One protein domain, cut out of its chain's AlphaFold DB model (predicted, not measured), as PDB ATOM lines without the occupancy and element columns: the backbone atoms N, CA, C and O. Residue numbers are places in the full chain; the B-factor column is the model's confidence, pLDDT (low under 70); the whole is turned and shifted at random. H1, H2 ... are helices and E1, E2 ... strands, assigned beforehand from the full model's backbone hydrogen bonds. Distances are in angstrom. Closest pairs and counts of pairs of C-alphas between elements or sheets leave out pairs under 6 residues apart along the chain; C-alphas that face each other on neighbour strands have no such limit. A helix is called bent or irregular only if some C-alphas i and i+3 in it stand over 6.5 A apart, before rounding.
ATOM      1  N   GLN A  32     -23.182 -43.106 -37.742       43.84
ATOM      2  CA  GLN A  32     -24.155 -43.839 -38.542       43.84
ATOM      3  C   GLN A  32     -25.016 -42.821 -39.289       43.84
ATOM      4  O   GLN A  32     -26.172 -42.589 -38.943       43.84
ATOM      5  N   GLU A  33     -24.434 -42.200 -40.317       48.25
ATOM      6  CA  GLU A  33     -25.186 -41.219 -41.106       48.25
ATOM      7  C   GLU A  33     -26.319 -41.969 -41.835       48.25
ATOM      8  O   GLU A  33     -26.098 -43.038 -42.402       48.25
ATOM      9  N   HIS A  34     -27.547 -41.465 -41.826       44.09
ATOM     10  CA  HIS A  34     -28.621 -42.081 -42.615       44.09
ATOM     11  C   HIS A  34     -29.314 -41.029 -43.465       44.09
ATOM     12  O   HIS A  34     -30.354 -40.493 -43.081       44.09
ATOM     13  N   MET A  35     -28.792 -40.728 -44.648       44.31
ATOM     14  CA  MET A  35     -29.529 -39.889 -45.586       44.31
ATOM     15  C   MET A  35     -30.460 -40.737 -46.460       44.31
ATOM     16  O   MET A  35     -30.154 -41.866 -46.806       44.31
ATOM     17  N   GLY A  36     -31.638 -40.322 -46.896       45.12
ATOM     18  CA  GLY A  36     -32.476 -39.272 -46.385       45.12
ATOM     19  C   GLY A  36     -33.299 -38.468 -47.343       45.12
ATOM     20  O   GLY A  36     -33.962 -37.543 -46.898       45.12
ATOM     21  N   ASP A  37     -33.314 -38.920 -48.589       56.09
ATOM     22  CA  ASP A  37     -34.332 -38.909 -49.638       56.09
ATOM     23  C   ASP A  37     -35.139 -37.643 -49.954       56.09
ATOM     24  O   ASP A  37     -35.675 -37.596 -51.053       56.09
ATOM     25  N   ALA A  38     -35.263 -36.630 -49.093       60.16
ATOM     26  CA  ALA A  38     -36.051 -35.429 -49.385       60.16
ATOM     27  C   ALA A  38     -35.187 -34.271 -49.898       60.16
ATOM     28  O   ALA A  38     -35.469 -33.742 -50.968       60.16
ATOM     29  N   LEU A  39     -34.131 -33.893 -49.169       66.31
ATOM     30  CA  LEU A  39     -33.260 -32.769 -49.549       66.31
ATOM     31  C   LEU A  39     -32.184 -33.176 -50.563       66.31
ATOM     32  O   LEU A  39     -31.718 -32.355 -51.342       66.31
ATOM     33  N   THR A  40     -31.833 -34.457 -50.616       66.94
ATOM     34  CA  THR A  40     -30.919 -35.026 -51.617       66.94
ATOM     35  C   THR A  40     -31.654 -35.900 -52.634       66.94
ATOM     36  O   THR A  40     -31.061 -36.757 -53.287       66.94
ATOM     37  N   ALA A  41     -32.969 -35.683 -52.778       81.38
ATOM     38  CA  ALA A  41     -33.778 -36.338 -53.796       81.38
ATOM     39  C   ALA A  41     -33.357 -35.916 -55.208       81.38
ATOM     40  O   ALA A  41     -32.717 -34.886 -55.415       81.38
ATOM     41  N   ALA A  42     -33.828 -36.670 -56.201       85.69
ATOM     42  CA  ALA A  42     -33.797 -36.181 -57.567       85.69
ATOM     43  C   ALA A  42     -34.701 -34.957 -57.724       85.69
ATOM     44  O   ALA A  42     -35.824 -34.891 -57.214       85.69
ATOM     45  N   THR A  43     -34.229 -34.015 -58.516       90.88
ATOM     46  CA  THR A  43     -34.981 -32.851 -58.945       90.88
ATOM     47  C   THR A  43     -36.237 -33.245 -59.728       90.88
ATOM     48  O   THR A  43     -36.247 -34.177 -60.538       90.88
ATOM     49  N   ALA A  44     -37.323 -32.494 -59.530       91.25
ATOM     50  CA  ALA A  44     -38.613 -32.796 -60.154       91.25
ATOM     51  C   ALA A  44     -38.574 -32.743 -61.697       91.25
ATOM     52  O   ALA A  44     -39.250 -33.519 -62.372       91.25
ATOM     53  N   ASP A  45     -37.764 -31.846 -62.261       93.38
ATOM     54  CA  ASP A  45     -37.546 -31.668 -63.700       93.38
ATOM     55  C   ASP A  45     -36.396 -32.532 -64.255       93.38
ATOM     56  O   ASP A  45     -36.107 -32.489 -65.459       93.38
ATOM     57  N   ARG A  46     -35.756 -33.333 -63.389       94.81
ATOM     58  CA  ARG A  46     -34.586 -34.174 -63.677       94.81
ATOM     59  C   ARG A  46     -33.397 -33.397 -64.238       94.81
ATOM     60  O   ARG A  46     -32.592 -33.972 -64.969       94.81
ATOM     61  N   THR A  47     -33.296 -32.092 -64.000       97.19
ATOM     62  CA  THR A  47     -32.077 -31.348 -64.349       97.19
ATOM     63  C   THR A  47     -31.000 -31.608 -63.304       97.19
ATOM     64  O   THR A  47     -31.320 -31.930 -62.170       97.19
ATOM     65  N   ALA A  48     -29.725 -31.490 -63.674       97.75
ATOM     66  CA  ALA A  48     -28.643 -31.811 -62.751       97.75
ATOM     67  C   ALA A  48     -28.699 -30.952 -61.472       97.75
ATOM     68  O   ALA A  48     -28.583 -29.721 -61.551       97.75
ATOM     69  N   GLY A  49     -28.868 -31.605 -60.326       97.75
ATOM     70  CA  GLY A  49     -28.840 -31.020 -58.992       97.75
ATOM     71  C   GLY A  49     -27.489 -31.190 -58.289       97.75
ATOM     72  O   GLY A  49     -26.659 -32.000 -58.705       97.75
ATOM     73  N   ILE A  50     -27.268 -30.412 -57.226       97.81
ATOM     74  CA  ILE A  50     -26.140 -30.578 -56.292       97.81
ATOM     75  C   ILE A  50     -26.680 -30.558 -54.865       97.81
ATOM     76  O   ILE A  50     -27.026 -29.494 -54.351       97.81
ATOM     77  N   GLY A  51     -26.737 -31.728 -54.232       96.25
ATOM     78  CA  GLY A  51     -26.932 -31.857 -52.789       96.25
ATOM     79  C   GLY A  51     -25.589 -31.983 -52.077       96.25
ATOM     80  O   GLY A  51     -24.622 -32.481 -52.658       96.25
ATOM     81  N   ALA A  52     -25.519 -31.545 -50.827       95.38
ATOM     82  CA  ALA A  52     -24.348 -31.767 -49.988       95.38
ATOM     83  C   ALA A  52     -24.735 -31.843 -48.515       95.38
ATOM     84  O   ALA A  52     -25.709 -31.221 -48.105       95.38
ATOM     85  N   GLU A  53     -23.953 -32.564 -47.730       93.50
ATOM     86  CA  GLU A  53     -24.064 -32.627 -46.277       93.50
ATOM     87  C   GLU A  53     -22.725 -32.201 -45.680       93.50
ATOM     88  O   GLU A  53     -21.667 -32.614 -46.156       93.50
ATOM     89  N   PHE A  54     -22.774 -31.341 -44.668       94.75
ATOM     90  CA  PHE A  54     -21.628 -30.949 -43.863       94.75
ATOM     91  C   PHE A  54     -21.899 -31.355 -42.429       94.75
ATOM     92  O   PHE A  54     -22.733 -30.752 -41.748       94.75
ATOM     93  N   GLU A  55     -21.148 -32.335 -41.953       90.25
ATOM     94  CA  GLU A  55     -21.239 -32.811 -40.583       90.25
ATOM     95  C   GLU A  55     -19.951 -32.505 -39.820       90.25
ATOM     96  O   GLU A  55     -18.864 -32.451 -40.392       90.25
ATOM     97  N   THR A  56     -20.039 -32.263 -38.515       87.12
ATOM     98  CA  THR A  56     -18.839 -32.158 -37.688       87.12
ATOM     99  C   THR A  56     -19.026 -32.886 -36.361       87.12
ATOM    100  O   THR A  56     -19.977 -32.604 -35.624       87.12
ATOM    101  N   PRO A  57     -18.071 -33.748 -35.957       80.75
ATOM    102  CA  PRO A  57     -18.109 -34.371 -34.636       80.75
ATOM    103  C   PRO A  57     -17.900 -33.345 -33.507       80.75
ATOM    104  O   PRO A  57     -18.057 -33.666 -32.329       80.75
ATOM    105  N   THR A  58     -17.532 -32.104 -33.847       84.25
ATOM    106  CA  THR A  58     -17.353 -31.004 -32.893       84.25
ATOM    107  C   THR A  58     -18.675 -30.590 -32.241       84.25
ATOM    108  O   THR A  58     -18.666 -30.118 -31.106       84.25
ATOM    109  N   LEU A  59     -19.811 -30.755 -32.927       85.56
ATOM    110  CA  LEU A  59     -21.115 -30.255 -32.485       85.56
ATOM    111  C   LEU A  59     -22.038 -31.394 -32.058       85.56
ATOM    112  O   LEU A  59     -23.048 -31.691 -32.696       85.56
ATOM    113  N   LYS A  60     -21.688 -32.023 -30.939       90.62
ATOM    114  CA  LYS A  60     -22.463 -33.122 -30.374       90.62
ATOM    115  C   LYS A  60     -23.526 -32.626 -29.395       90.62
ATOM    116  O   LYS A  60     -23.214 -32.189 -28.285       90.62
ATOM    117  N   LEU A  61     -24.788 -32.725 -29.794       91.94
ATOM    118  CA  LEU A  61     -25.936 -32.435 -28.945       91.94
ATOM    119  C   LEU A  61     -26.225 -33.624 -28.021       91.94
ATOM    120  O   LEU A  61     -26.225 -34.774 -28.456       91.94
ATOM    121  N   GLN A  62     -26.513 -33.351 -26.751       93.50
ATOM    122  CA  GLN A  62     -26.808 -34.370 -25.747       93.50
ATOM    123  C   GLN A  62     -28.095 -34.088 -24.964       93.50
ATOM    124  O   GLN A  62     -28.398 -32.944 -24.609       93.50
ATOM    125  N   HIS A  63     -28.816 -35.166 -24.649       94.25
ATOM    126  CA  HIS A  63     -29.997 -35.184 -23.789       94.25
ATOM    127  C   HIS A  63     -30.052 -36.487 -22.969       94.25
ATOM    128  O   HIS A  63     -30.511 -37.524 -23.445       94.25
ATOM    129  N   SER A  64     -29.658 -36.431 -21.693       91.06
ATOM    130  CA  SER A  64     -29.479 -37.616 -20.829       91.06
ATOM    131  C   SER A  64     -30.736 -38.463 -20.586       91.06
ATOM    132  O   SER A  64     -30.622 -39.631 -20.228       91.06
ATOM    133  N   GLY A  65     -31.932 -37.893 -20.758       91.94
ATOM    134  CA  GLY A  65     -33.207 -38.597 -20.576       91.94
ATOM    135  C   GLY A  65     -33.859 -39.128 -21.856       91.94
ATOM    136  O   GLY A  65     -34.974 -39.634 -21.777       91.94
ATOM    137  N   CYS A  66     -33.236 -38.967 -23.031       95.19
ATOM    138  CA  CYS A  66     -33.866 -39.366 -24.292       95.19
ATOM    139  C   CYS A  66     -33.562 -40.835 -24.614       95.19
ATOM    140  O   CYS A  66     -32.408 -41.259 -24.580       95.19
ATOM    141  N   SER A  67     -34.592 -41.621 -24.941       94.38
ATOM    142  CA  SER A  67     -34.416 -43.014 -25.364       94.38
ATOM    143  C   SER A  67     -33.777 -43.092 -26.760       94.38
ATOM    144  O   SER A  67     -33.858 -42.130 -27.526       94.38
ATOM    145  N   LYS A  68     -33.179 -44.233 -27.140       89.56
ATOM    146  CA  LYS A  68     -32.657 -44.421 -28.512       89.56
ATOM    147  C   LYS A  68     -33.767 -44.259 -29.552       89.56
ATOM    148  O   LYS A  68     -33.602 -43.502 -30.493       89.56
ATOM    149  N   ALA A  69     -34.925 -44.876 -29.320       89.50
ATOM    150  CA  ALA A  69     -36.066 -44.787 -30.226       89.50
ATOM    151  C   ALA A  69     -36.584 -43.349 -30.404       89.50
ATOM    152  O   ALA A  69     -37.006 -42.987 -31.496       89.50
ATOM    153  N   ASP A  70     -36.572 -42.525 -29.351       92.25
ATOM    154  CA  ASP A  70     -36.989 -41.123 -29.464       92.25
ATOM    155  C   ASP A  70     -35.886 -40.227 -30.037       92.25
ATOM    156  O   ASP A  70     -36.198 -39.283 -30.754       92.25
ATOM    157  N   THR A  71     -34.613 -40.557 -29.790       91.44
ATOM    158  CA  THR A  71     -33.463 -39.917 -30.451       91.44
ATOM    159  C   THR A  71     -33.537 -40.151 -31.958       91.44
ATOM    160  O   THR A  71     -33.448 -39.207 -32.733       91.44
ATOM    161  N   ASP A  72     -33.820 -41.387 -32.376       87.38
ATOM    162  CA  ASP A  72     -33.882 -41.776 -33.787       87.38
ATOM    163  C   ASP A  72     -35.027 -41.105 -34.551       87.38
ATOM    164  O   ASP A  72     -34.902 -40.813 -35.737       87.38
ATOM    165  N   LYS A  73     -36.129 -40.779 -33.866       88.81
ATOM    166  CA  LYS A  73     -37.232 -39.995 -34.451       88.81
ATOM    167  C   LYS A  73     -36.859 -38.541 -34.735       88.81
ATOM    168  O   LYS A  73     -37.576 -37.887 -35.487       88.81
ATOM    169  N   LEU A  74     -35.802 -38.018 -34.111       91.00
ATOM    170  CA  LEU A  74     -35.343 -36.644 -34.327       91.00
ATOM    171  C   LEU A  74     -34.402 -36.511 -35.518       91.00
ATOM    172  O   LEU A  74     -34.019 -35.392 -35.855       91.00
ATOM    173  N   LYS A  75     -34.064 -37.619 -36.180       86.81
ATOM    174  CA  LYS A  75     -33.276 -37.578 -37.402       86.81
ATOM    175  C   LYS A  75     -33.902 -36.631 -38.427       86.81
ATOM    176  O   LYS A  75     -35.101 -36.718 -38.700       86.81
ATOM    177  N   ARG A  76     -33.083 -35.753 -39.009       84.25
ATOM    178  CA  ARG A  76     -33.444 -34.712 -39.993       84.25
ATOM    179  C   ARG A  76     -34.383 -33.630 -39.488       84.25
ATOM    180  O   ARG A  76     -34.853 -32.800 -40.262       84.25
ATOM    181  N   VAL A  77     -34.702 -33.622 -38.201       91.25
ATOM    182  CA  VAL A  77     -35.514 -32.547 -37.653       91.25
ATOM    183  C   VAL A  77     -34.662 -31.284 -37.614       91.25
ATOM    184  O   VAL A  77     -33.557 -31.292 -37.072       91.25
ATOM    185  N   VAL A  78     -35.191 -30.201 -38.186       92.19
ATOM    186  CA  VAL A  78     -34.520 -28.897 -38.212       92.19
ATOM    187  C   VAL A  78     -34.215 -28.429 -36.790       92.19
ATOM    188  O   VAL A  78     -35.078 -28.452 -35.901       92.19
ATOM    189  N   ILE A  79     -32.980 -27.979 -36.587       92.31
ATOM    190  CA  ILE A  79     -32.500 -27.417 -35.330       92.31
ATOM    191  C   ILE A  79     -32.874 -25.933 -35.297       92.31
ATOM    192  O   ILE A  79     -32.422 -25.129 -36.111       92.31
ATOM    193  N   GLY A  80     -33.707 -25.549 -34.329       88.38
ATOM    194  CA  GLY A  80     -34.126 -24.159 -34.145       88.38
ATOM    195  C   GLY A  80     -34.736 -23.524 -35.402       88.38
ATOM    196  O   GLY A  80     -35.699 -24.034 -35.971       88.38
ATOM    197  N   ALA A  81     -34.202 -22.364 -35.792       90.50
ATOM    198  CA  ALA A  81     -34.628 -21.605 -36.970       90.50
ATOM    199  C   ALA A  81     -33.572 -21.605 -38.094       90.50
ATOM    200  O   ALA A  81     -33.664 -20.795 -39.013       90.50
ATOM    201  N   HIS A  82     -32.581 -22.495 -38.013       93.81
ATOM    202  CA  HIS A  82     -31.424 -22.534 -38.905       93.81
ATOM    203  C   HIS A  82     -31.787 -23.225 -40.221       93.81
ATOM    204  O   HIS A  82     -31.583 -24.425 -40.403       93.81
ATOM    205  N   LYS A  83     -32.407 -22.466 -41.122       95.12
ATOM    206  CA  LYS A  83     -32.763 -22.914 -42.469       95.12
ATOM    207  C   LYS A  83     -32.949 -21.738 -43.415       95.12
ATOM    208  O   LYS A  83     -33.305 -20.636 -42.998       95.12
ATOM    209  N   ASP A  84     -32.819 -22.019 -44.700       95.38
ATOM    210  CA  ASP A  84     -33.165 -21.123 -45.796       95.38
ATOM    211  C   ASP A  84     -33.763 -21.946 -46.953       95.38
ATOM    212  O   ASP A  84     -34.031 -23.139 -46.852       95.38
ATOM    213  N   THR A  85     -33.980 -21.304 -48.091       92.56
ATOM    214  CA  THR A  85     -34.538 -21.879 -49.309       92.56
ATOM    215  C   THR A  85     -33.745 -23.096 -49.780       92.56
ATOM    216  O   THR A  85     -34.359 -24.064 -50.219       92.56
ATOM    217  N   ASN A  86     -32.411 -23.050 -49.690       96.31
ATOM    218  CA  ASN A  86     -31.501 -24.032 -50.289       96.31
ATOM    219  C   ASN A  86     -30.747 -24.892 -49.267       96.31
ATOM    220  O   ASN A  86     -29.922 -25.703 -49.679       96.31
ATOM    221  N   TRP A  87     -30.959 -24.691 -47.967       96.38
ATOM    222  CA  TRP A  87     -30.250 -25.449 -46.943       96.38
ATOM    223  C   TRP A  87     -31.011 -25.495 -45.621       96.38
ATOM    224  O   TRP A  87     -31.791 -24.592 -45.315       96.38
ATOM    225  N   GLU A  88     -30.746 -26.521 -44.821       96.06
ATOM    226  CA  GLU A  88     -31.292 -26.691 -43.473       96.06
ATOM    227  C   GLU A  88     -30.193 -27.200 -42.529       96.06
ATOM    228  O   GLU A  88     -29.357 -28.001 -42.937       96.06
ATOM    229  N   LEU A  89     -30.177 -26.731 -41.276       94.44
ATOM    230  CA  LEU A  89     -29.418 -27.359 -40.194       94.44
ATOM    231  C   LEU A  89     -30.321 -28.386 -39.516       94.44
ATOM    232  O   LEU A  89     -31.352 -28.032 -38.933       94.44
ATOM    233  N   THR A  90     -29.932 -29.648 -39.558       93.12
ATOM    234  CA  THR A  90     -30.716 -30.768 -39.049       93.12
ATOM    235  C   THR A  90     -29.955 -31.554 -37.994       93.12
ATOM    236  O   THR A  90     -28.753 -31.384 -37.788       93.12
ATOM    237  N   ALA A  91     -30.690 -32.376 -37.251       91.19
ATOM    238  CA  ALA A  91     -30.098 -33.341 -36.345       91.19
ATOM    239  C   ALA A  91     -29.850 -34.680 -37.048       91.19
ATOM    240  O   ALA A  91     -30.799 -35.297 -37.537       91.19
ATOM    241  N   ASP A  92     -28.615 -35.169 -37.001       88.62
ATOM    242  CA  ASP A  92     -28.278 -36.550 -37.326       88.62
ATOM    243  C   ASP A  92     -28.186 -37.409 -36.060       88.62
ATOM    244  O   ASP A  92     -27.905 -36.934 -34.957       88.62
ATOM    245  N   THR A  93     -28.455 -38.699 -36.208       85.81
ATOM    246  CA  THR A  93     -28.510 -39.661 -35.104       85.81
ATOM    247  C   THR A  93     -27.231 -40.466 -35.017       85.81
ATOM    248  O   THR A  93     -26.735 -40.953 -36.026       85.81
ATOM    249  N   THR A  94     -26.774 -40.738 -33.800       83.31
ATOM    250  CA  THR A  94     -25.636 -41.637 -33.577       83.31
ATOM    251  C   THR A  94     -26.097 -43.037 -33.152       83.31
ATOM    252  O   THR A  94     -27.286 -43.297 -32.945       83.31
ATOM    253  N   ALA A  95     -25.146 -43.950 -32.940       80.06
ATOM    254  CA  ALA A  95     -25.424 -45.248 -32.324       80.06
ATOM    255  C   ALA A  95     -25.915 -45.140 -30.858       80.06
ATOM    256  O   ALA A  95     -26.415 -46.120 -30.299       80.06
ATOM    257  N   HIS A  96     -25.807 -43.970 -30.222       85.88
ATOM    258  CA  HIS A  96     -26.085 -43.777 -28.801       85.88
ATOM    259  C   HIS A  96     -27.416 -43.061 -28.540       85.88
ATOM    260  O   HIS A  96     -27.815 -42.134 -29.240       85.88
ATOM    261  N   ALA A  97     -28.110 -43.492 -27.485       91.44
ATOM    262  CA  ALA A  97     -29.314 -42.824 -27.004       91.44
ATOM    263  C   ALA A  97     -28.977 -41.441 -26.430       91.44
ATOM    264  O   ALA A  97     -28.001 -41.299 -25.691       91.44
ATOM    265  N   GLY A  98     -29.812 -40.444 -26.726       93.50
ATOM    266  CA  GLY A  98     -29.637 -39.093 -26.211       93.50
ATOM    267  C   GLY A  98     -28.442 -38.357 -26.801       93.50
ATOM    268  O   GLY A  98     -27.969 -37.411 -26.175       93.50
ATOM    269  N   GLU A  99     -27.965 -38.764 -27.979       93.12
ATOM    270  CA  GLU A  99     -26.867 -38.117 -28.691       93.12
ATOM    271  C   GLU A  99     -27.232 -37.871 -30.159       93.12
ATOM    272  O   GLU A  99     -27.568 -38.806 -30.890       93.12
ATOM    273  N   LEU A 100     -27.125 -36.610 -30.580       92.06
ATOM    274  CA  LEU A 100     -27.330 -36.162 -31.958       92.06
ATOM    275  C   LEU A 100     -26.100 -35.382 -32.435       92.06
ATOM    276  O   LEU A 100     -25.421 -34.732 -31.635       92.06
ATOM    277  N   HIS A 101     -25.837 -35.409 -33.733       91.00
ATOM    278  CA  HIS A 101     -24.909 -34.489 -34.387       91.00
ATOM    279  C   HIS A 101     -25.693 -33.399 -35.112       91.00
ATOM    280  O   HIS A 101     -26.822 -33.618 -35.542       91.00
ATOM    281  N   ALA A 102     -25.123 -32.203 -35.192       90.56
ATOM    282  CA  ALA A 102     -25.671 -31.144 -36.024       90.56
ATOM    283  C   ALA A 102     -25.042 -31.237 -37.422       90.56
ATOM    284  O   ALA A 102     -23.813 -31.246 -37.540       90.56
ATOM    285  N   GLU A 103     -25.872 -31.279 -38.458       92.69
ATOM    286  CA  GLU A 103     -25.446 -31.366 -39.857       92.69
ATOM    287  C   GLU A 103     -26.124 -30.262 -40.676       92.69
ATOM    288  O   GLU A 103     -27.308 -29.975 -40.490       92.69
ATOM    289  N   TYR A 104     -25.387 -29.620 -41.577       95.50
ATOM    290  CA  TYR A 104     -25.988 -28.750 -42.587       95.50
ATOM    291  C   TYR A 104     -26.223 -29.545 -43.865       95.50
ATOM    292  O   TYR A 104     -25.280 -30.108 -44.414       95.50
ATOM    293  N   ILE A 105     -27.449 -29.524 -44.379       95.12
ATOM    294  CA  ILE A 105     -27.824 -30.179 -45.634       95.12
ATOM    295  C   ILE A 105     -28.171 -29.117 -46.675       95.12
ATOM    296  O   ILE A 105     -29.003 -28.244 -46.433       95.12
ATOM    297  N   LEU A 106     -27.560 -29.208 -47.853       96.44
ATOM    298  CA  LEU A 106     -27.891 -28.444 -49.050       96.44
ATOM    299  C   LEU A 106     -28.932 -29.208 -49.872       96.44
ATOM    300  O   LEU A 106     -28.744 -30.378 -50.209       96.44
ATOM    301  N   ASP A 107     -30.008 -28.517 -50.241       95.19
ATOM    302  CA  ASP A 107     -31.142 -29.085 -50.966       95.19
ATOM    303  C   ASP A 107     -30.836 -29.234 -52.468       95.19
ATOM    304  O   ASP A 107     -31.018 -28.308 -53.273       95.19
ATOM    305  N   GLY A 108     -30.400 -30.432 -52.857       94.75
ATOM    306  CA  GLY A 108     -30.103 -30.805 -54.238       94.75
ATOM    307  C   GLY A 108     -31.317 -30.791 -55.163       94.75
ATOM    308  O   GLY A 108     -31.153 -30.663 -56.377       94.75
ATOM    309  N   THR A 109     -32.542 -30.811 -54.624       94.31
ATOM    310  CA  THR A 109     -33.760 -30.688 -55.443       94.31
ATOM    311  C   THR A 109     -33.955 -29.267 -55.984       94.31
ATOM    312  O   THR A 109     -34.619 -29.076 -57.012       94.31
ATOM    313  N   LYS A 110     -33.340 -28.272 -55.331       95.69
ATOM    314  CA  LYS A 110     -33.429 -26.843 -55.671       95.69
ATOM    315  C   LYS A 110     -32.138 -26.291 -56.269       95.69
ATOM    316  O   LYS A 110     -32.194 -25.451 -57.169       95.69
ATOM    317  N   ILE A 111     -30.983 -26.743 -55.786       97.50
ATOM    318  CA  ILE A 111     -29.676 -26.270 -56.245       97.50
ATOM    319  C   ILE A 111     -29.326 -26.950 -57.566       97.50
ATOM    320  O   ILE A 111     -29.120 -28.158 -57.613       97.50
ATOM    321  N   LYS A 112     -29.212 -26.166 -58.642       97.88
ATOM    322  CA  LYS A 112     -28.863 -26.665 -59.980       97.88
ATOM    323  C   LYS A 112     -27.384 -26.479 -60.294       97.88
ATOM    324  O   LYS A 112     -26.836 -25.402 -60.025       97.88
ATOM    325  N   VAL A 113     -26.787 -27.471 -60.950       98.12
ATOM    326  CA  VAL A 113     -25.440 -27.375 -61.537       98.12
ATOM    327  C   VAL A 113     -25.363 -26.158 -62.472       98.12
ATOM    328  O   VAL A 113     -26.280 -25.905 -63.254       98.12
ATOM    329  N   GLY A 114     -24.282 -25.387 -62.377       97.69
ATOM    330  CA  GLY A 114     -23.995 -24.204 -63.189       97.69
ATOM    331  C   GLY A 114     -24.729 -22.929 -62.771       97.69
ATOM    332  O   GLY A 114     -24.506 -21.874 -63.361       97.69
ATOM    333  N   SER A 115     -25.602 -22.982 -61.760       97.69
ATOM    334  CA  SER A 115     -26.366 -21.807 -61.303       97.69
ATOM    335  C   SER A 115     -25.611 -20.932 -60.288       97.69
ATOM    336  O   SER A 115     -26.079 -19.842 -59.918       97.69
ATOM    337  N   GLY A 116     -24.490 -21.432 -59.753       97.62
ATOM    338  CA  GLY A 116     -23.768 -20.833 -58.628       97.62
ATOM    339  C   GLY A 116     -24.554 -20.828 -57.309       97.62
ATOM    340  O   GLY A 116     -24.133 -20.183 -56.347       97.62
ATOM    341  N   ALA A 117     -25.717 -21.492 -57.245       98.00
ATOM    342  CA  ALA A 117     -26.531 -21.560 -56.032       98.00
ATOM    343  C   ALA A 117     -25.846 -22.369 -54.923       98.00
ATOM    344  O   ALA A 117     -25.989 -22.006 -53.760       98.00
ATOM    345  N   ALA A 118     -25.050 -23.380 -55.285       97.75
ATOM    346  CA  ALA A 118     -24.262 -24.178 -54.349       97.75
ATOM    347  C   ALA A 118     -23.281 -23.301 -53.549       97.75
ATOM    348  O   ALA A 118     -23.317 -23.286 -52.322       97.75
ATOM    349  N   ALA A 119     -22.476 -22.482 -54.235       98.44
ATOM    350  CA  ALA A 119     -21.539 -21.553 -53.599       98.44
ATOM    351  C   ALA A 119     -22.245 -20.535 -52.685       98.44
ATOM    352  O   ALA A 119     -21.795 -20.275 -51.569       98.44
ATOM    353  N   ARG A 120     -23.381 -19.976 -53.132       98.62
ATOM    354  CA  ARG A 120     -24.184 -19.045 -52.318       98.62
ATOM    355  C   ARG A 120     -24.765 -19.720 -51.073       98.62
ATOM    356  O   ARG A 120     -24.744 -19.108 -50.010       98.62
ATOM    357  N   ALA A 121     -25.244 -20.958 -51.192       98.12
ATOM    358  CA  ALA A 121     -25.726 -21.740 -50.056       98.12
ATOM    359  C   ALA A 121     -24.589 -22.044 -49.068       98.12
ATOM    360  O   ALA A 121     -24.754 -21.809 -47.875       98.12
ATOM    361  N   GLY A 122     -23.406 -22.439 -49.556       98.25
ATOM    362  CA  GLY A 122     -22.217 -22.630 -48.719       98.25
ATOM    363  C   GLY A 122     -21.811 -21.360 -47.958       98.25
ATOM    364  O   GLY A 122     -21.521 -21.420 -46.766       98.25
ATOM    365  N   ALA A 123     -21.861 -20.191 -48.607       98.56
ATOM    366  CA  ALA A 123     -21.616 -18.906 -47.945       98.56
ATOM    367  C   ALA A 123     -22.659 -18.593 -46.855       98.56
ATOM    368  O   ALA A 123     -22.305 -18.113 -45.777       98.56
ATOM    369  N   ALA A 124     -23.938 -18.866 -47.134       98.50
ATOM    370  CA  ALA A 124     -25.029 -18.644 -46.191       98.50
ATOM    371  C   ALA A 124     -24.916 -19.558 -44.963       98.50
ATOM    372  O   ALA A 124     -25.055 -19.070 -43.845       98.50
ATOM    373  N   ILE A 125     -24.576 -20.835 -45.158       97.88
ATOM    374  CA  ILE A 125     -24.321 -21.780 -44.065       97.88
ATOM    375  C   ILE A 125     -23.128 -21.337 -43.221       97.88
ATOM    376  O   ILE A 125     -23.224 -21.305 -41.998       97.88
ATOM    377  N   ALA A 126     -22.008 -20.964 -43.848       97.81
ATOM    378  CA  ALA A 126     -20.835 -20.495 -43.112       97.81
ATOM    379  C   ALA A 126     -21.182 -19.297 -42.221       97.81
ATOM    380  O   ALA A 126     -20.787 -19.244 -41.056       97.81
ATOM    381  N   LYS A 127     -21.960 -18.353 -42.764       97.94
ATOM    382  CA  LYS A 127     -22.463 -17.204 -42.015       97.94
ATOM    383  C   LYS A 127     -23.386 -17.627 -40.871       97.94
ATOM    384  O   LYS A 127     -23.180 -17.153 -39.758       97.94
ATOM    385  N   ASP A 128     -24.361 -18.495 -41.130       97.38
ATOM    386  CA  ASP A 128     -25.285 -18.991 -40.107       97.38
ATOM    387  C   ASP A 128     -24.529 -19.660 -38.956       97.38
ATOM    388  O   ASP A 128     -24.756 -19.316 -37.801       97.38
ATOM    389  N   PHE A 129     -23.556 -20.523 -39.254       95.06
ATOM    390  CA  PHE A 129     -22.775 -21.206 -38.226       95.06
ATOM    391  C   PHE A 129     -21.947 -20.242 -37.361       95.06
ATOM    392  O   PHE A 129     -21.903 -20.370 -36.131       95.06
ATOM    393  N   ILE A 130     -21.304 -19.252 -37.992       94.69
ATOM    394  CA  ILE A 130     -20.537 -18.212 -37.294       94.69
ATOM    395  C   ILE A 130     -21.459 -17.368 -36.406       94.69
ATOM    396  O   ILE A 130     -21.128 -17.128 -35.242       94.69
ATOM    397  N   ASP A 131     -22.615 -16.950 -36.923       94.25
ATOM    398  CA  ASP A 131     -23.579 -16.124 -36.191       94.25
ATOM    399  C   ASP A 131     -24.244 -16.908 -35.046       94.25
ATOM    400  O   ASP A 131     -24.409 -16.370 -33.950       94.25
ATOM    401  N   TRP A 132     -24.575 -18.186 -35.270       91.25
ATOM    402  CA  TRP A 132     -25.178 -19.070 -34.273       91.25
ATOM    403  C   TRP A 132     -24.257 -19.278 -33.070       91.25
ATOM    404  O   TRP A 132     -24.714 -19.188 -31.930       91.25
ATOM    405  N   SER A 133     -22.957 -19.511 -33.305       87.38
ATOM    406  CA  SER A 133     -21.929 -19.618 -32.255       87.38
ATOM    407  C   SER A 133     -22.359 -20.448 -31.016       87.38
ATOM    408  O   SER A 133     -22.173 -19.988 -29.881       87.38
ATOM    409  N   PRO A 134     -22.915 -21.671 -31.158       81.94
ATOM    410  CA  PRO A 134     -23.559 -22.384 -30.046       81.94
ATOM    411  C   PRO A 134     -22.619 -22.694 -28.872       81.94
ATOM    412  O   PRO A 134     -23.050 -22.815 -27.728       81.94
ATOM    413  N   TRP A 135     -21.308 -22.759 -29.111       83.00
ATOM    414  CA  TRP A 135     -20.293 -22.970 -28.073       83.00
ATOM    415  C   TRP A 135     -20.061 -21.765 -27.155       83.00
ATOM    416  O   TRP A 135     -19.486 -21.922 -26.081       83.00
ATOM    417  N   LYS A 136     -20.497 -20.554 -27.527       83.25
ATOM    418  CA  LYS A 136     -20.473 -19.399 -26.606       83.25
ATOM    419  C   LYS A 136     -21.564 -19.505 -25.535       83.25
ATOM    420  O   LYS A 136     -21.498 -18.826 -24.515       83.25
ATOM    421  N   HIS A 137     -22.520 -20.404 -25.756       78.38
ATOM    422  CA  HIS A 137     -23.761 -20.561 -25.019       78.38
ATOM    423  C   HIS A 137     -23.971 -22.032 -24.623       78.38
ATOM    424  O   HIS A 137     -25.045 -22.594 -24.787       78.38
ATOM    425  N   VAL A 138     -22.923 -22.676 -24.092       70.75
ATOM    426  CA  VAL A 138     -22.825 -24.139 -23.863       70.75
ATOM    427  C   VAL A 138     -23.998 -24.739 -23.058       70.75
ATOM    428  O   VAL A 138     -24.296 -25.928 -23.175       70.75
ATOM    429  N   ASN A 139     -24.664 -23.930 -22.229       71.81
ATOM    430  CA  ASN A 139     -25.799 -24.346 -21.398       71.81
ATOM    431  C   ASN A 139     -27.165 -23.907 -21.936       71.81
ATOM    432  O   ASN A 139     -28.183 -24.280 -21.341       71.81
ATOM    433  N   ASP A 140     -27.202 -23.126 -23.015       84.50
ATOM    434  CA  ASP A 140     -28.451 -22.616 -23.554       84.50
ATOM    435  C   ASP A 140     -29.239 -23.768 -24.195       84.50
ATOM    436  O   ASP A 140     -28.668 -24.637 -24.864       84.50
ATOM    437  N   PRO A 141     -30.559 -23.828 -23.959       88.44
ATOM    438  CA  PRO A 141     -31.389 -24.907 -24.465       88.44
ATOM    439  C   PRO A 141     -31.498 -24.837 -25.991       88.44
ATOM    440  O   PRO A 141     -32.078 -23.899 -26.539       88.44
ATOM    441  N   ILE A 142     -31.015 -25.872 -26.675       91.88
ATOM    442  CA  ILE A 142     -31.172 -26.039 -28.122       91.88
ATOM    443  C   ILE A 142     -32.447 -26.845 -28.374       91.88
ATOM    444  O   ILE A 142     -32.644 -27.927 -27.817       91.88
ATOM    445  N   LYS A 143     -33.347 -26.307 -29.199       91.81
ATOM    446  CA  LYS A 143     -34.593 -26.988 -29.568       91.81
ATOM    447  C   LYS A 143     -34.390 -27.811 -30.833       91.81
ATOM    448  O   LYS A 143     -34.011 -27.260 -31.865       91.81
ATOM    449  N   VAL A 144     -34.728 -29.093 -30.751       91.12
ATOM    450  CA  VAL A 144     -34.778 -30.012 -31.892       91.12
ATOM    451  C   VAL A 144     -36.185 -30.597 -31.942       91.12
ATOM    452  O   VAL A 144     -36.570 -31.423 -31.110       91.12
ATOM    453  N   GLY A 145     -36.995 -30.107 -32.879       83.62
ATOM    454  CA  GLY A 145     -38.390 -30.522 -33.032       83.62
ATOM    455  C   GLY A 145     -39.309 -30.191 -31.859       83.62
ATOM    456  O   GLY A 145     -39.055 -29.302 -31.045       83.62
ATOM    457  N   THR A 146     -40.414 -30.933 -31.792       76.50
ATOM    458  CA  THR A 146     -41.443 -30.822 -30.754       76.50
ATOM    459  C   THR A 146     -41.625 -32.190 -30.101       76.50
ATOM    460  O   THR A 146     -42.214 -33.088 -30.699       76.50
ATOM    461  N   GLY A 147     -41.096 -32.390 -28.895       78.94
ATOM    462  CA  GLY A 147     -41.133 -33.699 -28.240       78.94
ATOM    463  C   GLY A 147     -40.536 -33.695 -26.838       78.94
ATOM    464  O   GLY A 147     -39.987 -32.686 -26.398       78.94
ATOM    465  N   THR A 148     -40.645 -34.837 -26.156       83.50
ATOM    466  CA  THR A 148     -40.181 -35.056 -24.771       83.50
ATOM    467  C   THR A 148     -38.666 -34.972 -24.618       83.50
ATOM    468  O   THR A 148     -38.182 -34.638 -23.543       83.50
ATOM    469  N   CYS A 149     -37.920 -35.228 -25.690       89.12
ATOM    470  CA  CYS A 149     -36.477 -35.047 -25.736       89.12
ATOM    471  C   CYS A 149     -36.116 -33.591 -26.044       89.12
ATOM    472  O   CYS A 149     -35.448 -33.318 -27.029       89.12
ATOM    473  N   ASN A 150     -36.611 -32.634 -25.264       90.62
ATOM    474  CA  ASN A 150     -36.196 -31.237 -25.348       90.62
ATOM    475  C   ASN A 150     -36.122 -30.635 -23.940       90.62
ATOM    476  O   ASN A 150     -36.984 -30.932 -23.109       90.62
ATOM    477  N   PRO A 151     -35.176 -29.715 -23.686       92.00
ATOM    478  CA  PRO A 151     -34.187 -29.176 -24.628       92.00
ATOM    479  C   PRO A 151     -32.876 -29.979 -24.692       92.00
ATOM    480  O   PRO A 151     -32.471 -30.604 -23.713       92.00
ATOM    481  N   TRP A 152     -32.180 -29.890 -25.825       93.31
ATOM    482  CA  TRP A 152     -30.828 -30.424 -26.026       93.31
ATOM    483  C   TRP A 152     -29.763 -29.446 -25.531       93.31
ATOM    484  O   TRP A 152     -30.013 -28.245 -25.400       93.31
ATOM    485  N   LYS A 153     -28.562 -29.960 -25.264       91.75
ATOM    486  CA  LYS A 153     -27.391 -29.164 -24.870       91.75
ATOM    487  C   LYS A 153     -26.179 -29.550 -25.702       91.75
ATOM    488  O   LYS A 153     -26.143 -30.653 -26.228       91.75
ATOM    489  N   LEU A 154     -25.172 -28.683 -25.757       89.31
ATOM    490  CA  LEU A 154     -23.921 -28.918 -26.482       89.31
ATOM    491  C   LEU A 154     -22.743 -29.018 -25.496       89.31
ATOM    492  O   LEU A 154     -21.956 -28.079 -25.374       89.31
ATOM    493  N   PRO A 155     -22.632 -30.102 -24.709       81.44
ATOM    494  CA  PRO A 155     -21.616 -30.181 -23.672       81.44
ATOM    495  C   PRO A 155     -20.212 -30.311 -24.270       81.44
ATOM    496  O   PRO A 155     -19.984 -31.033 -25.235       81.44
ATOM    497  N   GLY A 156     -19.240 -29.658 -23.635       73.12
ATOM    498  CA  GLY A 156     -17.823 -29.940 -23.877       73.12
ATOM    499  C   GLY A 156     -17.205 -29.287 -25.113       73.12
ATOM    500  O   GLY A 156     -16.043 -29.569 -25.405       73.12
ATOM    501  N   VAL A 157     -17.905 -28.385 -25.807       75.88
ATOM    502  CA  VAL A 157     -17.260 -27.563 -26.840       75.88
ATOM    503  C   VAL A 157     -16.443 -26.462 -26.176       75.88
ATOM    504  O   VAL A 157     -16.904 -25.782 -25.259       75.88
ATOM    505  N   ARG A 158     -15.189 -26.314 -26.609       78.25
ATOM    506  CA  ARG A 158     -14.272 -25.332 -26.029       78.25
ATOM    507  C   ARG A 158     -14.771 -23.915 -26.313       78.25
ATOM    508  O   ARG A 158     -15.138 -23.597 -27.441       78.25
ATOM    509  N   SER A 159     -14.708 -23.045 -25.310       76.56
ATOM    510  CA  SER A 159     -15.095 -21.637 -25.450       76.56
ATOM    511  C   SER A 159     -14.192 -20.845 -26.405       76.56
ATOM    512  O   SER A 159     -14.608 -19.804 -26.906       76.56
ATOM    513  N   ASP A 160     -12.982 -21.339 -26.685       82.88
ATOM    514  CA  ASP A 160     -12.018 -20.749 -27.621       82.88
ATOM    515  C   ASP A 160     -12.092 -21.334 -29.044       82.88
ATOM    516  O   ASP A 160     -11.195 -21.100 -29.859       82.88
ATOM    517  N   LEU A 161     -13.152 -22.087 -29.362       86.00
ATOM    518  CA  LEU A 161     -13.390 -22.580 -30.713       86.00
ATOM    519  C   LEU A 161     -13.517 -21.406 -31.696       86.00
ATOM    520  O   LEU A 161     -14.340 -20.505 -31.520       86.00
ATOM    521  N   GLN A 162     -12.704 -21.438 -32.753       90.81
ATOM    522  CA  GLN A 162     -12.775 -20.487 -33.862       90.81
ATOM    523  C   GLN A 162     -13.749 -21.037 -34.904       90.81
ATOM    524  O   GLN A 162     -13.405 -21.988 -35.611       90.81
ATOM    525  N   ALA A 163     -14.949 -20.453 -34.975       91.19
ATOM    526  CA  ALA A 163     -16.041 -20.863 -35.863       91.19
ATOM    527  C   ALA A 163     -15.565 -21.122 -37.293       91.19
ATOM    528  O   ALA A 163     -15.882 -22.135 -37.906       91.19
ATOM    529  N   GLU A 164     -14.752 -20.197 -37.794       94.38
ATOM    530  CA  GLU A 164     -14.268 -20.099 -39.164       94.38
ATOM    531  C   GLU A 164     -13.338 -21.258 -39.543       94.38
ATOM    532  O   GLU A 164     -13.126 -21.515 -40.730       94.38
ATOM    533  N   LYS A 165     -12.776 -21.935 -38.533       94.00
ATOM    534  CA  LYS A 165     -11.789 -23.013 -38.658       94.00
ATOM    535  C   LYS A 165     -12.325 -24.379 -38.245       94.00
ATOM    536  O   LYS A 165     -11.554 -25.335 -38.224       94.00
ATOM    537  N   VAL A 166     -13.606 -24.479 -37.886       92.44
ATOM    538  CA  VAL A 166     -14.231 -25.785 -37.654       92.44
ATOM    539  C   VAL A 166     -14.196 -26.552 -38.964       92.44
ATOM    540  O   VAL A 166     -14.619 -26.024 -39.987       92.44
ATOM    541  N   GLN A 167     -13.636 -27.754 -38.919       93.19
ATOM    542  CA  GLN A 167     -13.581 -28.674 -40.044       93.19
ATOM    543  C   GLN A 167     -14.859 -29.509 -40.083       93.19
ATOM    544  O   GLN A 167     -15.383 -29.900 -39.029       93.19
ATOM    545  N   TRP A 168     -15.319 -29.780 -41.299       92.81
ATOM    546  CA  TRP A 168     -16.529 -30.531 -41.569       92.81
ATOM    547  C   TRP A 168     -16.239 -31.682 -42.524       92.81
ATOM    548  O   TRP A 168     -15.498 -31.527 -43.499       92.81
ATOM    549  N   ASP A 169     -16.846 -32.819 -42.228       90.75
ATOM    550  CA  ASP A 169     -16.894 -33.980 -43.092       90.75
ATOM    551  C   ASP A 169     -17.986 -33.707 -44.132       90.75
ATOM    552  O   ASP A 169     -19.166 -33.558 -43.804       90.75
ATOM    553  N   ALA A 170     -17.557 -33.527 -45.381       92.75
ATOM    554  CA  ALA A 170     -18.432 -33.177 -46.487       92.75
ATOM    555  C   ALA A 170     -18.809 -34.416 -47.303       92.75
ATOM    556  O   ALA A 170     -17.953 -35.241 -47.636       92.75
ATOM    557  N   GLN A 171     -20.080 -34.502 -47.674       93.12
ATOM    558  CA  GLN A 171     -20.615 -35.510 -48.584       93.12
ATOM    559  C   GLN A 171     -21.377 -34.796 -49.691       93.12
ATOM    560  O   GLN A 171     -22.077 -33.822 -49.428       93.12
ATOM    561  N   VAL A 172     -21.214 -35.221 -50.942       95.88
ATOM    562  CA  VAL A 172     -21.797 -34.520 -52.097       95.88
ATOM    563  C   VAL A 172     -22.624 -35.489 -52.924       95.88
ATOM    564  O   VAL A 172     -22.089 -36.467 -53.431       95.88
ATOM    565  N   THR A 173     -23.909 -35.193 -53.115       96.94
ATOM    566  CA  THR A 173     -24.816 -35.976 -53.961       96.94
ATOM    567  C   THR A 173     -25.065 -35.271 -55.293       96.94
ATOM    568  O   THR A 173     -25.611 -34.166 -55.326       96.94
ATOM    569  N   VAL A 174     -24.699 -35.921 -56.401       97.69
ATOM    570  CA  VAL A 174     -24.838 -35.391 -57.771       97.69
ATOM    571  C   VAL A 174     -25.148 -36.507 -58.776       97.69
ATOM    572  O   VAL A 174     -24.807 -37.673 -58.543       97.69
ATOM    573  N   PRO A 175     -25.770 -36.195 -59.925       98.00
ATOM    574  CA  PRO A 175     -25.857 -37.145 -61.025       98.00
ATOM    575  C   PRO A 175     -24.479 -37.340 -61.649       98.00
ATOM    576  O   PRO A 175     -23.738 -36.377 -61.822       98.00
ATOM    577  N   MET A 176     -24.121 -38.578 -61.995       98.19
ATOM    578  CA  MET A 176     -22.803 -38.869 -62.557       98.19
ATOM    579  C   MET A 176     -22.864 -39.955 -63.641       98.19
ATOM    580  O   MET A 176     -23.345 -41.062 -63.377       98.19
ATOM    581  N   PRO A 177     -22.344 -39.694 -64.858       98.12
ATOM    582  CA  PRO A 177     -22.089 -40.742 -65.847       98.12
ATOM    583  C   PRO A 177     -21.162 -41.833 -65.294       98.12
ATOM    584  O   PRO A 177     -20.225 -41.543 -64.548       98.12
ATOM    585  N   LEU A 178     -21.361 -43.087 -65.698       98.44
ATOM    586  CA  LEU A 178     -20.544 -44.206 -65.209       98.44
ATOM    587  C   LEU A 178     -19.076 -44.116 -65.648       98.44
ATOM    588  O   LEU A 178     -18.190 -44.582 -64.939       98.44
ATOM    589  N   ARG A 389     -29.211 -36.723 -71.620       96.31
ATOM    590  CA  ARG A 389     -28.711 -38.028 -71.165       96.31
ATOM    591  C   ARG A 389     -29.001 -38.176 -69.675       96.31
ATOM    592  O   ARG A 389     -28.469 -37.404 -68.889       96.31
ATOM    593  N   GLN A 390     -29.821 -39.152 -69.297       96.75
ATOM    594  CA  GLN A 390     -30.116 -39.457 -67.895       96.75
ATOM    595  C   GLN A 390     -29.063 -40.395 -67.312       96.75
ATOM    596  O   GLN A 390     -28.752 -41.420 -67.919       96.75
ATOM    597  N   VAL A 391     -28.566 -40.063 -66.128       97.94
ATOM    598  CA  VAL A 391     -27.537 -40.811 -65.407       97.94
ATOM    599  C   VAL A 391     -27.943 -41.009 -63.939       97.94
ATOM    600  O   VAL A 391     -28.763 -40.245 -63.417       97.94
ATOM    601  N   PRO A 392     -27.434 -42.063 -63.283       97.44
ATOM    602  CA  PRO A 392     -27.692 -42.308 -61.868       97.44
ATOM    603  C   PRO A 392     -27.106 -41.225 -60.954       97.44
ATOM    604  O   PRO A 392     -26.188 -40.495 -61.328       97.44
ATOM    605  N   LEU A 393     -27.664 -41.149 -59.749       97.50
ATOM    606  CA  LEU A 393     -27.246 -40.284 -58.653       97.50
ATOM    607  C   LEU A 393     -26.278 -41.037 -57.744       97.50
ATOM    608  O   LEU A 393     -26.546 -42.172 -57.330       97.50
ATOM    609  N   PHE A 394     -25.180 -40.374 -57.409       97.12
ATOM    610  CA  PHE A 394     -24.180 -40.871 -56.479       97.12
ATOM    611  C   PHE A 394     -23.923 -39.846 -55.398       97.12
ATOM    612  O   PHE A 394     -23.917 -38.646 -55.662       97.12
ATOM    613  N   GLU A 395     -23.659 -40.360 -54.211       95.50
ATOM    614  CA  GLU A 395     -23.041 -39.612 -53.143       95.50
ATOM    615  C   GLU A 395     -21.545 -39.934 -53.075       95.50
ATOM    616  O   GLU A 395     -21.135 -41.099 -53.054       95.50
ATOM    617  N   PHE A 396     -20.743 -38.879 -53.036       94.25
ATOM    618  CA  PHE A 396     -19.299 -38.907 -52.888       94.25
ATOM    619  C   PHE A 396     -18.962 -38.583 -51.433       94.25
ATOM    620  O   PHE A 396     -19.282 -37.498 -50.948       94.25
ATOM    621  N   ARG A 397     -18.344 -39.549 -50.753       89.56
ATOM    622  CA  ARG A 397     -18.008 -39.527 -49.318       89.56
ATOM    623  C   ARG A 397     -16.495 -39.636 -49.141       89.56
ATOM    624  O   ARG A 397     -15.810 -40.014 -50.088       89.56
ATOM    625  N   ASP A 398     -15.973 -39.354 -47.949       85.56
ATOM    626  CA  ASP A 398     -14.526 -39.418 -47.665       85.56
ATOM    627  C   ASP A 398     -13.688 -38.579 -48.657       85.56
ATOM    628  O   ASP A 398     -12.684 -39.036 -49.216       85.56
ATOM    629  N   LEU A 399     -14.147 -37.356 -48.937       87.56
ATOM    630  CA  LEU A 399     -13.486 -36.448 -49.875       87.56
ATOM    631  C   LEU A 399     -12.071 -36.101 -49.382       87.56
ATOM    632  O   LEU A 399     -11.838 -35.949 -48.183       87.56
ATOM    633  N   VAL A 400     -11.118 -35.949 -50.310       82.81
ATOM    634  CA  VAL A 400      -9.734 -35.539 -49.974       82.81
ATOM    635  C   VAL A 400      -9.721 -34.188 -49.258       82.81
ATOM    636  O   VAL A 400      -8.937 -33.971 -48.332       82.81
ATOM    637  N   GLU A 401     -10.564 -33.268 -49.719       83.19
ATOM    638  CA  GLU A 401     -10.694 -31.939 -49.149       83.19
ATOM    639  C   GLU A 401     -11.841 -31.914 -48.139       83.19
ATOM    640  O   GLU A 401     -13.009 -32.044 -48.499       83.19
ATOM    641  N   MET A 402     -11.494 -31.719 -46.867       86.81
ATOM    642  CA  MET A 402     -12.456 -31.461 -45.797       86.81
ATOM    643  C   MET A 402     -12.551 -29.948 -45.587       86.81
ATOM    644  O   MET A 402     -11.582 -29.339 -45.110       86.81
ATOM    645  N   PRO A 403     -13.669 -29.305 -45.959       94.38
ATOM    646  CA  PRO A 403     -13.772 -27.865 -45.852       94.38
ATOM    647  C   PRO A 403     -13.839 -27.431 -44.388       94.38
ATOM    648  O   PRO A 403     -14.503 -28.036 -43.545       94.38
ATOM    649  N   ILE A 404     -13.171 -26.320 -44.086       96.25
ATOM    650  CA  ILE A 404     -13.465 -25.553 -42.875       96.25
ATOM    651  C   ILE A 404     -14.635 -24.606 -43.137       96.25
ATOM    652  O   ILE A 404     -14.864 -24.230 -44.285       96.25
ATOM    653  N   THR A 405     -15.324 -24.149 -42.090       96.56
ATOM    654  CA  THR A 405     -16.475 -23.232 -42.196       96.56
ATOM    655  C   THR A 405     -16.227 -22.061 -43.153       96.56
ATOM    656  O   THR A 405     -17.023 -21.805 -44.051       96.56
ATOM    657  N   SER A 406     -15.098 -21.353 -43.015       97.31
ATOM    658  CA  SER A 406     -14.775 -20.205 -43.886       97.31
ATOM    659  C   SER A 406     -14.519 -20.582 -45.353       97.31
ATOM    660  O   SER A 406     -14.556 -19.716 -46.226       97.31
ATOM    661  N   GLY A 407     -14.287 -21.864 -45.633       97.75
ATOM    662  CA  GLY A 407     -14.068 -22.422 -46.963       97.75
ATOM    663  C   GLY A 407     -15.333 -22.916 -47.668       97.75
ATOM    664  O   GLY A 407     -15.250 -23.216 -48.856       97.75
ATOM    665  N   PHE A 408     -16.499 -22.970 -47.008       98.12
ATOM    666  CA  PHE A 408     -17.715 -23.589 -47.567       98.12
ATOM    667  C   PHE A 408     -18.136 -23.017 -48.922       98.12
ATOM    668  O   PHE A 408     -18.484 -23.765 -49.834       98.12
ATOM    669  N   GLN A 409     -18.078 -21.690 -49.081       98.44
ATOM    670  CA  GLN A 409     -18.407 -21.046 -50.354       98.44
ATOM    671  C   GLN A 409     -17.487 -21.520 -51.482       98.44
ATOM    672  O   GLN A 409     -17.968 -21.808 -52.577       98.44
ATOM    673  N   LYS A 410     -16.174 -21.563 -51.223       98.19
ATOM    674  CA  LYS A 410     -15.183 -21.973 -52.219       98.19
ATOM    675  C   LYS A 410     -15.359 -23.452 -52.551       98.19
ATOM    676  O   LYS A 410     -15.510 -23.776 -53.719       98.19
ATOM    677  N   PHE A 411     -15.442 -24.299 -51.529       97.81
ATOM    678  CA  PHE A 411     -15.650 -25.734 -51.679       97.81
ATOM    679  C   PHE A 411     -16.866 -26.041 -52.565       97.81
ATOM    680  O   PHE A 411     -16.752 -26.751 -53.558       97.81
ATOM    681  N   MET A 412     -18.023 -25.427 -52.286       98.31
ATOM    682  CA  MET A 412     -19.224 -25.654 -53.100       98.31
ATOM    683  C   MET A 412     -19.151 -25.036 -54.504       98.31
ATOM    684  O   MET A 412     -19.862 -25.490 -55.400       98.31
ATOM    685  N   ALA A 413     -18.322 -24.008 -54.717       98.38
ATOM    686  CA  ALA A 413     -18.035 -23.500 -56.058       98.38
ATOM    687  C   ALA A 413     -17.180 -24.494 -56.858       98.38
ATOM    688  O   ALA A 413     -17.495 -24.756 -58.017       98.38
ATOM    689  N   ASP A 414     -16.159 -25.081 -56.226       97.81
ATOM    690  CA  ASP A 414     -15.301 -26.093 -56.846       97.81
ATOM    691  C   ASP A 414     -16.107 -27.365 -57.175       97.81
ATOM    692  O   ASP A 414     -15.955 -27.927 -58.257       97.81
ATOM    693  N   VAL A 415     -17.036 -27.778 -56.296       98.00
ATOM    694  CA  VAL A 415     -17.982 -28.884 -56.565       98.00
ATOM    695  C   VAL A 415     -18.790 -28.615 -57.829       98.00
ATOM    696  O   VAL A 415     -18.866 -29.473 -58.707       98.00
ATOM    697  N   ASP A 416     -19.379 -27.425 -57.946       98.44
ATOM    698  CA  ASP A 416     -20.166 -27.056 -59.122       98.44
ATOM    699  C   ASP A 416     -19.307 -27.073 -60.404       98.44
ATOM    700  O   ASP A 416     -19.698 -27.654 -61.421       98.44
ATOM    701  N   GLU A 417     -18.102 -26.498 -60.357       98.19
ATOM    702  CA  GLU A 417     -17.171 -26.484 -61.492       98.19
ATOM    703  C   GLU A 417     -16.750 -27.898 -61.925       98.19
ATOM    704  O   GLU A 417     -16.745 -28.225 -63.118       98.19
ATOM    705  N   ASP A 418     -16.437 -28.762 -60.968       97.62
ATOM    706  CA  ASP A 418     -15.953 -30.112 -61.227       97.62
ATOM    707  C   ASP A 418     -17.037 -31.019 -61.800       97.62
ATOM    708  O   ASP A 418     -16.777 -31.773 -62.748       97.62
ATOM    709  N   VAL A 419     -18.268 -30.895 -61.298       98.12
ATOM    710  CA  VAL A 419     -19.439 -31.575 -61.863       98.12
ATOM    711  C   VAL A 419     -19.671 -31.108 -63.295       98.12
ATOM    712  O   VAL A 419     -19.827 -31.941 -64.191       98.12
ATOM    713  N   GLN A 420     -19.626 -29.797 -63.561       98.25
ATOM    714  CA  GLN A 420     -19.740 -29.268 -64.923       98.25
ATOM    715  C   GLN A 420     -18.637 -29.807 -65.842       98.25
ATOM    716  O   GLN A 420     -18.918 -30.193 -66.981       98.25
ATOM    717  N   ARG A 421     -17.388 -29.869 -65.364       97.75
ATOM    718  CA  ARG A 421     -16.247 -30.385 -66.132       97.75
ATOM    719  C   ARG A 421     -16.418 -31.864 -66.475       97.75
ATOM    720  O   ARG A 421     -16.216 -32.241 -67.635       97.75
ATOM    721  N   LEU A 422     -16.811 -32.692 -65.509       97.50
ATOM    722  CA  LEU A 422     -17.086 -34.115 -65.729       97.50
ATOM    723  C   LEU A 422     -18.271 -34.303 -66.684       97.50
ATOM    724  O   LEU A 422     -18.155 -35.029 -67.670       97.50
ATOM    725  N   HIS A 423     -19.370 -33.578 -66.471       98.00
ATOM    726  CA  HIS A 423     -20.538 -33.602 -67.351       98.00
ATOM    727  C   HIS A 423     -20.207 -33.207 -68.785       98.00
ATOM    728  O   HIS A 423     -20.635 -33.884 -69.714       98.00
ATOM    729  N   LYS A 424     -19.399 -32.162 -68.982       97.56
ATOM    730  CA  LYS A 424     -18.936 -31.750 -70.310       97.56
ATOM    731  C   LYS A 424     -18.061 -32.820 -70.962       97.56
ATOM    732  O   LYS A 424     -18.217 -33.086 -72.150       97.56
ATOM    733  N   THR A 425     -17.154 -33.425 -70.198       97.19
ATOM    734  CA  THR A 425     -16.216 -34.443 -70.701       97.19
ATOM    735  C   THR A 425     -16.939 -35.721 -71.128       97.19
ATOM    736  O   THR A 425     -16.605 -36.297 -72.160       97.19
ATOM    737  N   TYR A 426     -17.958 -36.137 -70.372       96.75
ATOM    738  CA  TYR A 426     -18.668 -37.405 -70.565       96.75
ATOM    739  C   TYR A 426     -20.111 -37.227 -71.077       96.75
ATOM    740  O   TYR A 426     -20.927 -38.148 -70.996       96.75
ATOM    741  N   ALA A 427     -20.430 -36.064 -71.656       93.88
ATOM    742  CA  ALA A 427     -21.767 -35.714 -72.143       93.88
ATOM    743  C   ALA A 427     -22.339 -36.736 -73.138       93.88
ATOM    744  O   ALA A 427     -23.522 -37.068 -73.088       93.88
ATOM    745  N   THR A 428     -21.483 -37.241 -74.029       89.69
ATOM    746  CA  THR A 428     -21.838 -38.154 -75.127       89.69
ATOM    747  C   THR A 428     -21.012 -39.436 -75.104       89.69
ATOM    748  O   THR A 428     -20.810 -40.049 -76.153       89.69
ATOM    749  N   ALA A 429     -20.448 -39.796 -73.948       85.38
ATOM    750  CA  ALA A 429     -19.697 -41.037 -73.843       85.38
ATOM    751  C   ALA A 429     -20.610 -42.242 -74.199       85.38
ATOM    752  O   ALA A 429     -21.816 -42.180 -73.931       85.38
ATOM    753  N   PRO A 430     -20.065 -43.230 -74.937       60.34
ATOM    754  CA  PRO A 430     -20.827 -44.234 -75.686       60.34
ATOM    755  C   PRO A 430     -21.555 -45.243 -74.809       60.34
ATOM    756  O   PRO A 430     -21.113 -45.477 -73.669       60.34
TER     757      PRO A 430
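Overview. This is residues 32 to 178 and 389 to 430 of the 430 residues of an uncharacterized protein of Cytospora leucostoma (UniProt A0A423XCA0). A long, twisted six-stranded antiparallel sheet has two long helices, H2 and H4, side by side over one face and running opposite ways. The unnamed residues 32 to 40 cross the opposite face, while the short helices H1 and H3 sit toward one end of the long axis. The printed part has 189 residues, with four named helices and six named strands in the order E1 H1 E2 E3 E4 H2 H3 E5 E6 H4; the sheet's order is E2 E3 E4 E1 E5 E6. The class is mixed, helices and strands, with under half of the residues in named elements. The whole is compact, with a radius of gyration of the C-alphas of 17.1 A, yet elongated, spanning 56 by 34 by 27 A.

Along the chain. Begin in the sheet at C-alpha 51, (-26.932, -31.857, -52.789), where E1, residues 51 to 62, starts; it covers 27.2 A and bends by 78 degrees at residue 58. Beside it look for E4, residues 99 to 106, 22.6 A long, then E3, residues 87 to 93, and E2, residues 78 to 83. On its other side are E5, residues 169 to 175, 20.3 A long, and E6, residues 390 to 396. Find H2, residues 117 to 132, 21.9 A long, and H4, residues 405 to 425, 30.6 A long, ending at C-alpha 425, (-16.216, -34.443, -70.701). H1 is residues 68 to 72 and H3 residues 134 to 137.

Arrangement. E2, E3 and E4 form a meander, each strand the antiparallel neighbour of the one before; N 79 and O 89 are 2.9 A apart, N 90 and O 103 2.8 A. Between E4 and E1 look at N 54 and O 104, 2.8 A; between E1 and E5 at N 53 and O 171, 2.8 A; between E5 and E6 at N 174 and O 394, 2.9 A. E4, H2 H3 and E5 make a split strand-helix-strand unit, two strands running the same way with E1 between them, its crossover right-handed. H2 is on the sheet over E3 and E4, at a height of 8.8 A. H4, on the same face at 10.1 A, is over E1 and E5 and runs only just along the strands, at 27 degrees to E5 on the local plane. These two layers, helices over one sheet face, include H2 and H4, which touch at a shallow tilt of 15 degrees, the C-alphas of Gly 122 and Gln 409 closest at 4.4 A. H1 only grazes the sheet; H3 is not on it. H4 is irregular, with C-alphas 406 and 409 7.5 A apart. In H1 and H2 every O i to N i+4 pair is within hydrogen-bond range, in H4 15 of 17; H3 is too short for one.

Size, cuts and confidence. The farthest C-alphas, of Asn 139 and Pro 430, are 58.0 A apart. Residues 179 to 388 are not printed, and C-alphas 178 and 389 are 11.8 A apart across the cut. The link from H3 to E5, 31 residues, is long. Confidence is under 70 at residues 32 to 40 and 430.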